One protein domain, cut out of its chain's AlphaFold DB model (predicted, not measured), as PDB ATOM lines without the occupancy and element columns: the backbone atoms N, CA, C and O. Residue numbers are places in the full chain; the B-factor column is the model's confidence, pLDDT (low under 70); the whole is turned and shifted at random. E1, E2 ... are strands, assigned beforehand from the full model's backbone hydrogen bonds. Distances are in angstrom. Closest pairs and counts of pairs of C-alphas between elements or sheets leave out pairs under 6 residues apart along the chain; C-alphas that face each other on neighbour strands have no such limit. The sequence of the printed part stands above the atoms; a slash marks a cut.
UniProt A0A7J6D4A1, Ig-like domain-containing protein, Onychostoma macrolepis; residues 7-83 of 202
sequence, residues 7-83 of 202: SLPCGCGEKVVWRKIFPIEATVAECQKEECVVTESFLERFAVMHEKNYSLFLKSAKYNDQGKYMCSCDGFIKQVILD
ATOM      1  N   SER A   7       4.200 -89.221 524.510       95.31
ATOM      2  CA  SER A   7       4.186 -87.873 525.069       95.31
ATOM      3  C   SER A   7       4.130 -86.859 523.939       95.31
ATOM      4  O   SER A   7       4.980 -86.877 523.050       95.31
ATOM      5  N   LEU A   8       3.160 -85.952 523.990       95.50
ATOM      6  CA  LEU A   8       3.064 -84.820 523.081       95.50
ATOM      7  C   LEU A   8       3.752 -83.625 523.757       95.50
ATOM      8  O   LEU A   8       3.290 -83.174 524.807       95.50
ATOM      9  N   PRO A   9       4.879 -83.133 523.216       93.75
ATOM     10  CA  PRO A   9       5.691 -82.146 523.911       93.75
ATOM     11  C   PRO A   9       5.081 -80.743 523.847       93.75
ATOM     12  O   PRO A   9       4.776 -80.263 522.753       93.75
ATOM     13  N   CYS A  10       5.012 -80.056 524.990       91.25
ATOM     14  CA  CYS A  10       4.737 -78.615 525.069       91.25
ATOM     15  C   CYS A  10       5.987 -77.819 525.508       91.25
ATOM     16  O   CYS A  10       7.100 -78.351 525.516       91.25
ATOM     17  N   GLY A  11       5.810 -76.523 525.770       82.31
ATOM     18  CA  GLY A  11       6.766 -75.609 526.386       82.31
ATOM     19  C   GLY A  11       6.296 -75.150 527.773       82.31
ATOM     20  O   GLY A  11       5.308 -75.649 528.303       82.31
ATOM     21  N   CYS A  12       7.040 -74.224 528.371       75.19
ATOM     22  CA  CYS A  12       6.816 -73.728 529.729       75.19
ATOM     23  C   CYS A  12       5.967 -72.452 529.761       75.19
ATOM     24  O   CYS A  12       6.091 -71.611 528.867       75.19
ATOM     25  N   GLY A  13       5.153 -72.294 530.805       79.38
ATOM     26  CA  GLY A  13       4.382 -71.076 531.040       79.38
ATOM     27  C   GLY A  13       3.417 -71.184 532.217       79.38
ATOM     28  O   GLY A  13       3.204 -72.273 532.753       79.38
ATOM     29  N   GLU A  14       2.845 -70.049 532.620       83.88
ATOM     30  CA  GLU A  14       1.877 -69.985 533.728       83.88
ATOM     31  C   GLU A  14       0.491 -70.490 533.319       83.88
ATOM     32  O   GLU A  14      -0.258 -70.999 534.161       83.88
ATOM     33  N   LYS A  15       0.147 -70.345 532.032       91.94
ATOM     34  CA  LYS A  15      -1.108 -70.829 531.456       91.94
ATOM     35  C   LYS A  15      -0.834 -71.727 530.257       91.94
ATOM     36  O   LYS A  15      -0.391 -71.254 529.210       91.94
ATOM     37  N   VAL A  16      -1.186 -73.006 530.389       94.25
ATOM     38  CA  VAL A  16      -1.036 -74.007 529.323       94.25
ATOM     39  C   VAL A  16      -2.396 -74.563 528.937       94.25
ATOM     40  O   VAL A  16      -3.175 -74.959 529.794       94.25
ATOM     41  N   VAL A  17      -2.697 -74.614 527.644       95.56
ATOM     42  CA  VAL A  17      -3.946 -75.191 527.133       95.56
ATOM     43  C   VAL A  17      -3.628 -76.191 526.034       95.56
ATOM     44  O   VAL A  17      -3.032 -75.842 525.016       95.56
ATOM     45  N   TRP A  18      -4.083 -77.424 526.221       97.12
ATOM     46  CA  TRP A  18      -4.047 -78.470 525.211       97.12
ATOM     47  C   TRP A  18      -5.402 -78.601 524.530       97.12
ATOM     48  O   TRP A  18      -6.429 -78.800 525.180       97.12
ATOM     49  N   ARG A  19      -5.399 -78.557 523.199       97.81
ATOM     50  CA  ARG A  19      -6.575 -78.812 522.364       97.81
ATOM     51  C   ARG A  19      -6.296 -79.916 521.364       97.81
ATOM     52  O   ARG A  19      -5.224 -79.958 520.764       97.81
ATOM     53  N   LYS A  20      -7.288 -80.766 521.133       97.94
ATOM     54  CA  LYS A  20      -7.390 -81.548 519.906       97.94
ATOM     55  C   LYS A  20      -8.130 -80.667 518.909       97.94
ATOM     56  O   LYS A  20      -9.217 -80.194 519.220       97.94
ATOM     57  N   ILE A  21      -7.491 -80.374 517.781       97.75
ATOM     58  CA  ILE A  21      -8.017 -79.466 516.745       97.75
ATOM     59  C   ILE A  21      -8.430 -80.219 515.473       97.75
ATOM     60  O   ILE A  21      -9.015 -79.643 514.567       97.75
ATOM     61  N   PHE A  22      -8.088 -81.506 515.379       97.06
ATOM     62  CA  PHE A  22      -8.544 -82.409 514.326       97.06
ATOM     63  C   PHE A  22      -8.475 -83.865 514.823       97.06
ATOM     64  O   PHE A  22      -7.516 -84.204 515.523       97.06
ATOM     65  N   PRO A  23      -9.417 -84.758 514.458       96.69
ATOM     66  CA  PRO A  23     -10.610 -84.514 513.633       96.69
ATOM     67  C   PRO A  23     -11.763 -83.817 514.367       96.69
ATOM     68  O   PRO A  23     -12.781 -83.528 513.754       96.69
ATOM     69  N   ILE A  24     -11.609 -83.560 515.665       94.94
ATOM     70  CA  ILE A  24     -12.570 -82.822 516.486       94.94
ATOM     71  C   ILE A  24     -11.917 -81.560 517.034       94.94
ATOM     72  O   ILE A  24     -10.690 -81.510 517.142       94.94
ATOM     73  N   GLU A  25     -12.743 -80.609 517.453       96.50
ATOM     74  CA  GLU A  25     -12.326 -79.446 518.231       96.50
ATOM     75  C   GLU A  25     -12.743 -79.641 519.691       96.50
ATOM     76  O   GLU A  25     -13.922 -79.581 520.032       96.50
ATOM     77  N   ALA A  26     -11.774 -79.928 520.561       97.25
ATOM     78  CA  ALA A  26     -12.014 -80.142 521.983       97.25
ATOM     79  C   ALA A  26     -10.814 -79.700 522.825       97.25
ATOM     80  O   ALA A  26      -9.659 -79.940 522.461       97.25
ATOM     81  N   THR A  27     -11.079 -79.100 523.985       97.75
ATOM     82  CA  THR A  27     -10.056 -78.904 525.018       97.75
ATOM     83  C   THR A  27      -9.764 -80.243 525.691       97.75
ATOM     84  O   THR A  27     -10.679 -80.923 526.150       97.75
ATOM     85  N   VAL A  28      -8.486 -80.616 525.739       97.69
ATOM     86  CA  VAL A  28      -7.997 -81.855 526.361       97.69
ATOM     87  C   VAL A  28      -7.553 -81.592 527.797       97.69
ATOM     88  O   VAL A  28      -7.867 -82.373 528.687       97.69
ATOM     89  N   ALA A  29      -6.826 -80.500 528.029       96.94
ATOM     90  CA  ALA A  29      -6.378 -80.116 529.362       96.94
ATOM     91  C   ALA A  29      -6.112 -78.612 529.448       96.94
ATOM     92  O   ALA A  29      -5.698 -77.997 528.461       96.94
ATOM     93  N   GLU A  30      -6.298 -78.046 530.634       95.50
ATOM     94  CA  GLU A  30      -5.937 -76.669 530.962       95.50
ATOM     95  C   GLU A  30      -5.099 -76.659 532.233       95.50
ATOM     96  O   GLU A  30      -5.398 -77.377 533.182       95.50
ATOM     97  N   CYS A  31      -4.049 -75.849 532.242       93.00
ATOM     98  CA  CYS A  31      -3.176 -75.665 533.381       93.00
ATOM     99  C   CYS A  31      -3.072 -74.186 533.731       93.00
ATOM    100  O   CYS A  31      -2.892 -73.351 532.839       93.00
ATOM    101  N   GLN A  32      -3.137 -73.873 535.022       91.31
ATOM    102  CA  GLN A  32      -2.993 -72.523 535.548       91.31
ATOM    103  C   GLN A  32      -2.144 -72.561 536.820       91.31
ATOM    104  O   GLN A  32      -2.505 -73.240 537.772       91.31
ATOM    105  N   LYS A  33      -1.020 -71.829 536.838       84.94
ATOM    106  CA  LYS A  33      -0.106 -71.745 537.997       84.94
ATOM    107  C   LYS A  33       0.232 -73.119 538.598       84.94
ATOM    108  O   LYS A  33       0.122 -73.310 539.801       84.94
ATOM    109  N   GLU A  34       0.626 -74.059 537.740       80.94
ATOM    110  CA  GLU A  34       0.983 -75.447 538.096       80.94
ATOM    111  C   GLU A  34      -0.177 -76.379 538.484       80.94
ATOM    112  O   GLU A  34       0.053 -77.559 538.721       80.94
ATOM    113  N   GLU A  35      -1.428 -75.932 538.460       90.00
ATOM    114  CA  GLU A  35      -2.575 -76.834 538.589       90.00
ATOM    115  C   GLU A  35      -3.092 -77.203 537.202       90.00
ATOM    116  O   GLU A  35      -3.510 -76.325 536.450       90.00
ATOM    117  N   CYS A  36      -3.062 -78.489 536.845       92.88
ATOM    118  CA  CYS A  36      -3.583 -78.993 535.574       92.88
ATOM    119  C   CYS A  36      -4.870 -79.797 535.757       92.88
ATOM    120  O   CYS A  36      -4.930 -80.741 536.543       92.88
ATOM    121  N   VAL A  37      -5.867 -79.494 534.932       95.69
ATOM    122  CA  VAL A  37      -7.136 -80.211 534.850       95.69
ATOM    123  C   VAL A  37      -7.281 -80.792 533.448       95.69
ATOM    124  O   VAL A  37      -7.341 -80.067 532.456       95.69
ATOM    125  N   VAL A  38      -7.335 -82.121 533.359       97.19
ATOM    126  CA  VAL A  38      -7.706 -82.835 532.129       97.19
ATOM    127  C   VAL A  38      -9.232 -82.897 532.063       97.19
ATOM    128  O   VAL A  38      -9.889 -83.170 533.066       97.19
ATOM    129  N   THR A  39      -9.805 -82.631 530.893       96.94
ATOM    130  CA  THR A  39     -11.262 -82.641 530.709       96.94
ATOM    131  C   THR A  39     -11.826 -84.060 530.807       96.94
ATOM    132  O   THR A  39     -11.151 -85.037 530.477       96.94
ATOM    133  N   GLU A  40     -13.077 -84.187 531.261       94.81
ATOM    134  CA  GLU A  40     -13.683 -85.472 531.648       94.81
ATOM    135  C   GLU A  40     -13.586 -86.552 530.562       94.81
ATOM    136  O   GLU A  40     -13.157 -87.674 530.828       94.81
ATOM    137  N   SER A  41     -13.866 -86.189 529.307       93.06
ATOM    138  CA  SER A  41     -13.802 -87.096 528.153       93.06
ATOM    139  C   SER A  41     -12.393 -87.612 527.824       93.06
ATOM    140  O   SER A  41     -12.248 -88.543 527.030       93.06
ATOM    141  N   PHE A  42     -11.351 -87.039 528.432       95.50
ATOM    142  CA  PHE A  42      -9.950 -87.382 528.200       95.50
ATOM    143  C   PHE A  42      -9.230 -87.937 529.444       95.50
ATOM    144  O   PHE A  42      -8.124 -88.462 529.293       95.50
ATOM    145  N   LEU A  43      -9.843 -87.902 530.639       93.44
ATOM    146  CA  LEU A  43      -9.230 -88.293 531.927       93.44
ATOM    147  C   LEU A  43      -8.648 -89.711 531.942       93.44
ATOM    148  O   LEU A  43      -7.562 -89.968 532.469       93.44
ATOM    149  N   GLU A  44      -9.363 -90.663 531.347       93.44
ATOM    150  CA  GLU A  44      -8.908 -92.054 531.337       93.44
ATOM    151  C   GLU A  44      -7.650 -92.232 530.483       93.44
ATOM    152  O   GLU A  44      -6.819 -93.101 530.760       93.44
ATOM    153  N   ARG A  45      -7.478 -91.379 529.470       94.44
ATOM    154  CA  ARG A  45      -6.482 -91.539 528.411       94.44
ATOM    155  C   ARG A  45      -5.244 -90.679 528.611       94.44
ATOM    156  O   ARG A  45      -4.140 -91.147 528.314       94.44
ATOM    157  N   PHE A  46      -5.428 -89.464 529.115       96.44
ATOM    158  CA  PHE A  46      -4.396 -88.441 529.181       96.44
ATOM    159  C   PHE A  46      -4.046 -88.028 530.612       96.44
ATOM    160  O   PHE A  46      -4.849 -88.135 531.534       96.44
ATOM    161  N   ALA A  47      -2.818 -87.548 530.774       95.44
ATOM    162  CA  ALA A  47      -2.326 -86.847 531.953       95.44
ATOM    163  C   ALA A  47      -1.397 -85.713 531.498       95.44
ATOM    164  O   ALA A  47      -0.825 -85.790 530.410       95.44
ATOM    165  N   VAL A  48      -1.222 -84.674 532.311       93.50
ATOM    166  CA  VAL A  48      -0.231 -83.619 532.042       93.50
ATOM    167  C   VAL A  48       0.980 -83.835 532.948       93.50
ATOM    168  O   VAL A  48       0.821 -84.037 534.148       93.50
ATOM    169  N   MET A  49       2.180 -83.823 532.366       86.44
ATOM    170  CA  MET A  49       3.450 -84.002 533.081       86.44
ATOM    171  C   MET A  49       4.117 -82.642 533.301       86.44
ATOM    172  O   MET A  49       4.709 -82.083 532.370       86.44
ATOM    173  N   HIS A  50       4.030 -82.112 534.522       80.56
ATOM    174  CA  HIS A  50       4.625 -80.821 534.893       80.56
ATOM    175  C   HIS A  50       6.143 -80.824 534.718       80.56
ATOM    176  O   HIS A  50       6.700 -79.946 534.060       80.56
ATOM    177  N   GLU A  51       6.799 -81.876 535.202       79.81
ATOM    178  CA  GLU A  51       8.245 -82.089 535.135       79.81
ATOM    179  C   GLU A  51       8.783 -82.216 533.700       79.81
ATOM    180  O   GLU A  51       9.992 -82.184 533.477       79.81
ATOM    181  N   LYS A  52       7.891 -82.332 532.708       78.62
ATOM    182  CA  LYS A  52       8.225 -82.371 531.282       78.62
ATOM    183  C   LYS A  52       7.633 -81.188 530.525       78.62
ATOM    184  O   LYS A  52       7.101 -81.377 529.432       78.62
ATOM    185  N   ASN A  53       7.718 -79.981 531.084       88.00
ATOM    186  CA  ASN A  53       7.219 -78.752 530.455       88.00
ATOM    187  C   ASN A  53       5.759 -78.897 530.005       88.00
ATOM    188  O   ASN A  53       5.436 -78.670 528.839       88.00
ATOM    189  N   TYR A  54       4.897 -79.368 530.912       91.81
ATOM    190  CA  TYR A  54       3.460 -79.528 530.665       91.81
ATOM    191  C   TYR A  54       3.135 -80.394 529.435       91.81
ATOM    192  O   TYR A  54       2.134 -80.192 528.737       91.81
ATOM    193  N   SER A  55       4.002 -81.366 529.139       93.75
ATOM    194  CA  SER A  55       3.774 -82.311 528.051       93.75
ATOM    195  C   SER A  55       2.546 -83.164 528.338       93.75
ATOM    196  O   SER A  55       2.340 -83.636 529.459       93.75
ATOM    197  N   LEU A  56       1.744 -83.394 527.303       95.69
ATOM    198  CA  LEU A  56       0.547 -84.212 527.395       95.69
ATOM    199  C   LEU A  56       0.934 -85.685 527.225       95.69
ATOM    200  O   LEU A  56       1.357 -86.118 526.152       95.69
ATOM    201  N   PHE A  57       0.801 -86.458 528.294       96.38
ATOM    202  CA  PHE A  57       1.065 -87.888 528.314       96.38
ATOM    203  C   PHE A  57      -0.177 -88.672 527.911       96.38
ATOM    204  O   PHE A  57      -1.232 -88.539 528.525       96.38
ATOM    205  N   LEU A  58      -0.036 -89.539 526.917       97.00
ATOM    206  CA  LEU A  58      -1.046 -90.497 526.494       97.00
ATOM    207  C   LEU A  58      -0.647 -91.885 526.993       97.00
ATOM    208  O   LEU A  58       0.350 -92.444 526.537       97.00
ATOM    209  N   LYS A  59      -1.443 -92.461 527.901       95.38
ATOM    210  CA  LYS A  59      -1.106 -93.717 528.602       95.38
ATOM    211  C   LYS A  59      -0.937 -94.912 527.662       95.38
ATOM    212  O   LYS A  59      -0.068 -95.749 527.860       95.38
ATOM    213  N   SER A  60      -1.795 -95.010 526.649       96.12
ATOM    214  CA  SER A  60      -1.770 -96.087 525.656       96.12
ATOM    215  C   SER A  60      -2.495 -95.623 524.403       96.12
ATOM    216  O   SER A  60      -3.728 -95.597 524.400       96.12
ATOM    217  N   ALA A  61      -1.766 -95.320 523.332       96.50
ATOM    218  CA  ALA A  61      -2.335 -94.852 522.074       96.50
ATOM    219  C   ALA A  61      -3.359 -95.836 521.486       96.50
ATOM    220  O   ALA A  61      -3.176 -97.052 521.491       96.50
ATOM    221  N   LYS A  62      -4.450 -95.301 520.961       95.69
ATOM    222  CA  LYS A  62      -5.533 -95.974 520.247       95.69
ATOM    223  C   LYS A  62      -5.729 -95.250 518.925       95.69
ATOM    224  O   LYS A  62      -5.377 -94.081 518.797       95.69
ATOM    225  N   TYR A  63      -6.326 -95.929 517.950       94.12
ATOM    226  CA  TYR A  63      -6.544 -95.350 516.623       94.12
ATOM    227  C   TYR A  63      -7.265 -93.990 516.686       94.12
ATOM    228  O   TYR A  63      -6.828 -93.026 516.066       94.12
ATOM    229  N   ASN A  64      -8.286 -93.868 517.540       92.88
ATOM    230  CA  ASN A  64      -9.074 -92.639 517.688       92.88
ATOM    231  C   ASN A  64      -8.321 -91.471 518.348       92.88
ATOM    232  O   ASN A  64      -8.818 -90.343 518.339       92.88
ATOM    233  N   ASP A  65      -7.128 -91.689 518.907       95.75
ATOM    234  CA  ASP A  65      -6.298 -90.576 519.375       95.75
ATOM    235  C   ASP A  65      -5.592 -89.869 518.234       95.75
ATOM    236  O   ASP A  65      -5.186 -88.725 518.422       95.75
ATOM    237  N   GLN A  66      -5.456 -90.512 517.072       96.75
ATOM    238  CA  GLN A  66      -4.835 -89.899 515.911       96.75
ATOM    239  C   GLN A  66      -5.472 -88.539 515.617       96.75
ATOM    240  O   GLN A  66      -6.689 -88.348 515.756       96.75
ATOM    241  N   GLY A  67      -4.635 -87.582 515.237       96.75
ATOM    242  CA  GLY A  67      -5.101 -86.243 514.929       96.75
ATOM    243  C   GLY A  67      -4.061 -85.162 515.151       96.75
ATOM    244  O   GLY A  67      -2.885 -85.423 515.407       96.75
ATOM    245  N   LYS A  68      -4.531 -83.922 515.048       98.00
ATOM    246  CA  LYS A  68      -3.721 -82.735 515.300       98.00
ATOM    247  C   LYS A  68      -4.060 -82.206 516.683       98.00
ATOM    248  O   LYS A  68      -5.225 -81.948 516.995       98.00
ATOM    249  N   TYR A  69      -3.026 -82.044 517.488       97.75
ATOM    250  CA  TYR A  69      -3.087 -81.447 518.806       97.75
ATOM    251  C   TYR A  69      -2.356 -80.116 518.777       97.75
ATOM    252  O   TYR A  69      -1.432 -79.903 517.992       97.75
ATOM    253  N   MET A  70      -2.777 -79.218 519.646       97.12
ATOM    254  CA  MET A  70      -2.216 -77.893 519.779       97.12
ATOM    255  C   MET A  70      -2.001 -77.617 521.255       97.12
ATOM    256  O   MET A  70      -2.948 -77.682 522.037       97.12
ATOM    257  N   CYS A  71      -0.764 -77.296 521.611       95.94
ATOM    258  CA  CYS A  71      -0.455 -76.707 522.896       95.94
ATOM    259  C   CYS A  71      -0.338 -75.191 522.744       95.94
ATOM    260  O   CYS A  71       0.355 -74.714 521.842       95.94
ATOM    261  N   SER A  72      -1.000 -74.444 523.620       94.62
ATOM    262  CA  SER A  72      -0.843 -73.000 523.765       94.62
ATOM    263  C   SER A  72      -0.245 -72.695 525.132       94.62
ATOM    264  O   SER A  72      -0.712 -73.246 526.125       94.62
ATOM    265  N   CYS A  73       0.787 -71.858 525.172       91.56
ATOM    266  CA  CYS A  73       1.569 -71.580 526.367       91.56
ATOM    267  C   CYS A  73       2.097 -70.141 526.324       91.56
ATOM    268  O   CYS A  73       2.917 -69.837 525.466       91.56
ATOM    269  N   ASP A  74       1.592 -69.249 527.182       85.31
ATOM    270  CA  ASP A  74       2.002 -67.831 527.265       85.31
ATOM    271  C   ASP A  74       2.131 -67.117 525.897       85.31
ATOM    272  O   ASP A  74       3.068 -66.372 525.625       85.31
ATOM    273  N   GLY A  75       1.177 -67.376 524.994       84.00
ATOM    274  CA  GLY A  75       1.147 -66.817 523.635       84.00
ATOM    275  C   GLY A  75       1.900 -67.633 522.574       84.00
ATOM    276  O   GLY A  75       1.655 -67.448 521.384       84.00
ATOM    277  N   PHE A  76       2.739 -68.593 522.969       90.00
ATOM    278  CA  PHE A  76       3.348 -69.557 522.056       90.00
ATOM    279  C   PHE A  76       2.364 -70.667 521.695       90.00
ATOM    280  O   PHE A  76       1.610 -71.157 522.536       90.00
ATOM    281  N   ILE A  77       2.386 -71.089 520.432       93.44
ATOM    282  CA  ILE A  77       1.549 -72.173 519.921       93.44
ATOM    283  C   ILE A  77       2.450 -73.234 519.304       93.44
ATOM    284  O   ILE A  77       3.264 -72.945 518.429       93.44
ATOM    285  N   LYS A  78       2.269 -74.482 519.736       94.19
ATOM    286  CA  LYS A  78       2.948 -75.649 519.179       94.19
ATOM    287  C   LYS A  78       1.921 -76.662 518.706       94.19
ATOM    288  O   LYS A  78       1.103 -77.134 519.491       94.19
ATOM    289  N   GLN A  79       1.977 -77.008 517.426       95.88
ATOM    290  CA  GLN A  79       1.159 -78.080 516.869       95.88
ATOM    291  C   GLN A  79       1.929 -79.400 516.887       95.88
ATOM    292  O   GLN A  79       3.122 -79.445 516.588       95.88
ATOM    293  N   VAL A  80       1.233 -80.476 517.240       96.06
ATOM    294  CA  VAL A  80       1.756 -81.842 517.269       96.06
ATOM    295  C   VAL A  80       0.794 -82.726 516.487       96.06
ATOM    296  O   VAL A  80      -0.393 -82.800 516.802       96.06
ATOM    297  N   ILE A  81       1.301 -83.401 515.458       95.69
ATOM    298  CA  ILE A  81       0.541 -84.415 514.727       95.69
ATOM    299  C   ILE A  81       0.811 -85.752 515.412       95.69
ATOM    300  O   ILE A  81       1.936 -86.246 515.392       95.69
ATOM    301  N   LEU A  82      -0.215 -86.325 516.040       96.19
ATOM    302  CA  LEU A  82      -0.147 -87.680 516.566       96.19
ATOM    303  C   LEU A  82      -0.630 -88.635 515.482       96.19
ATOM    304  O   LEU A  82      -1.822 -88.687 515.188       96.19
ATOM    305  N   ASP A  83       0.304 -89.390 514.923       93.56
ATOM    306  CA  ASP A  83       0.035 -90.428 513.940       93.56
ATOM    307  C   ASP A  83       0.107 -91.818 514.588       93.56
ATOM    308  O   ASP A  83       1.131 -92.200 515.167       93.56
TER     309      ASP A  83
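Overview. This is residues 7 to 83 of the 202 residues of the protein "Ig-like domain-containing protein" of Onychostoma macrolepis (UniProt A0A7J6D4A1). A twisted, curved sheet of five strands makes a wall, and a small two-stranded sheet, E4 and E5, covers part of one face, so that the two form a lopsided sandwich, only partly face to face. The small sheet lies over the E3, E2 and E1 part of the wall, and the short stretch of residues 7 to 8 pairs with E5 at its edge. The 77 printed residues hold seven named strands, E1 to E7 in chain order, and no named helix; the class is all strand. The large sheet has the order E3, E2, E1, E6, E7, and both sheets are antiparallel. The whole is compact, with a radius of gyration of the C-alphas of 11.2 A and spans of 32 by 22 by 19 A.

Along the chain. Begin in the large sheet at C-alpha 15, at (-1.108, -70.829, 531.456); from there E1, residues 15 to 22, runs 22.0 A to C-alpha 22 at (-8.544, -82.409, 514.326). E2, residues 26 to 32, is 18.0 A long, and E3 is residues 35 to 38. Further along, find E6 at residues 67 to 73, 19.8 A, and E7 at residues 76 to 82, 19.3 A, ending at C-alpha 82 at (-0.147, -87.680, 516.566). The small sheet has E4, residues 46 to 49, and E5, residues 55 to 58.

Arrangement. Look first at E1, an inner strand antiparallel to E6 at 162 degrees, with N 19 and O 70 at 2.9 A. E1 and E2 form a hairpin, with N 18 and O 29 at 2.8 A. E2, E3 form the next hairpin, with N 37 and O 30 at 2.8 A; E1, E2 and E3 are a meander, each strand the antiparallel neighbour of the one before. E6 and E7 are a hairpin too, with N 71 and O 78 at 2.8 A. The edge strands are E3 and E7. Across the sandwich, two sheets face to face, look at E4 and E5, a hairpin at 147 degrees with N 57 and O 47 at 2.8 A. The closest C-alphas of E3 and E4 are those of Val 38 and Ala 47, 6.7 A; those of E1 and E5 are Trp 18 and Leu 56, 7.7 A. E4 and E7 are apart, and E2 and E5 are only just apart, at 8.3 A.

Size, cuts and confidence. The two C-alphas farthest apart are those of Lys 33 and Tyr 63, 32.5 A. The printed part has no cut. The links E3 to E4 and E5 to E6, where the chain changes sheet, are short; the others are tight. The mean pLDDT of the printed part is 93.0, and no printed residue is under 70.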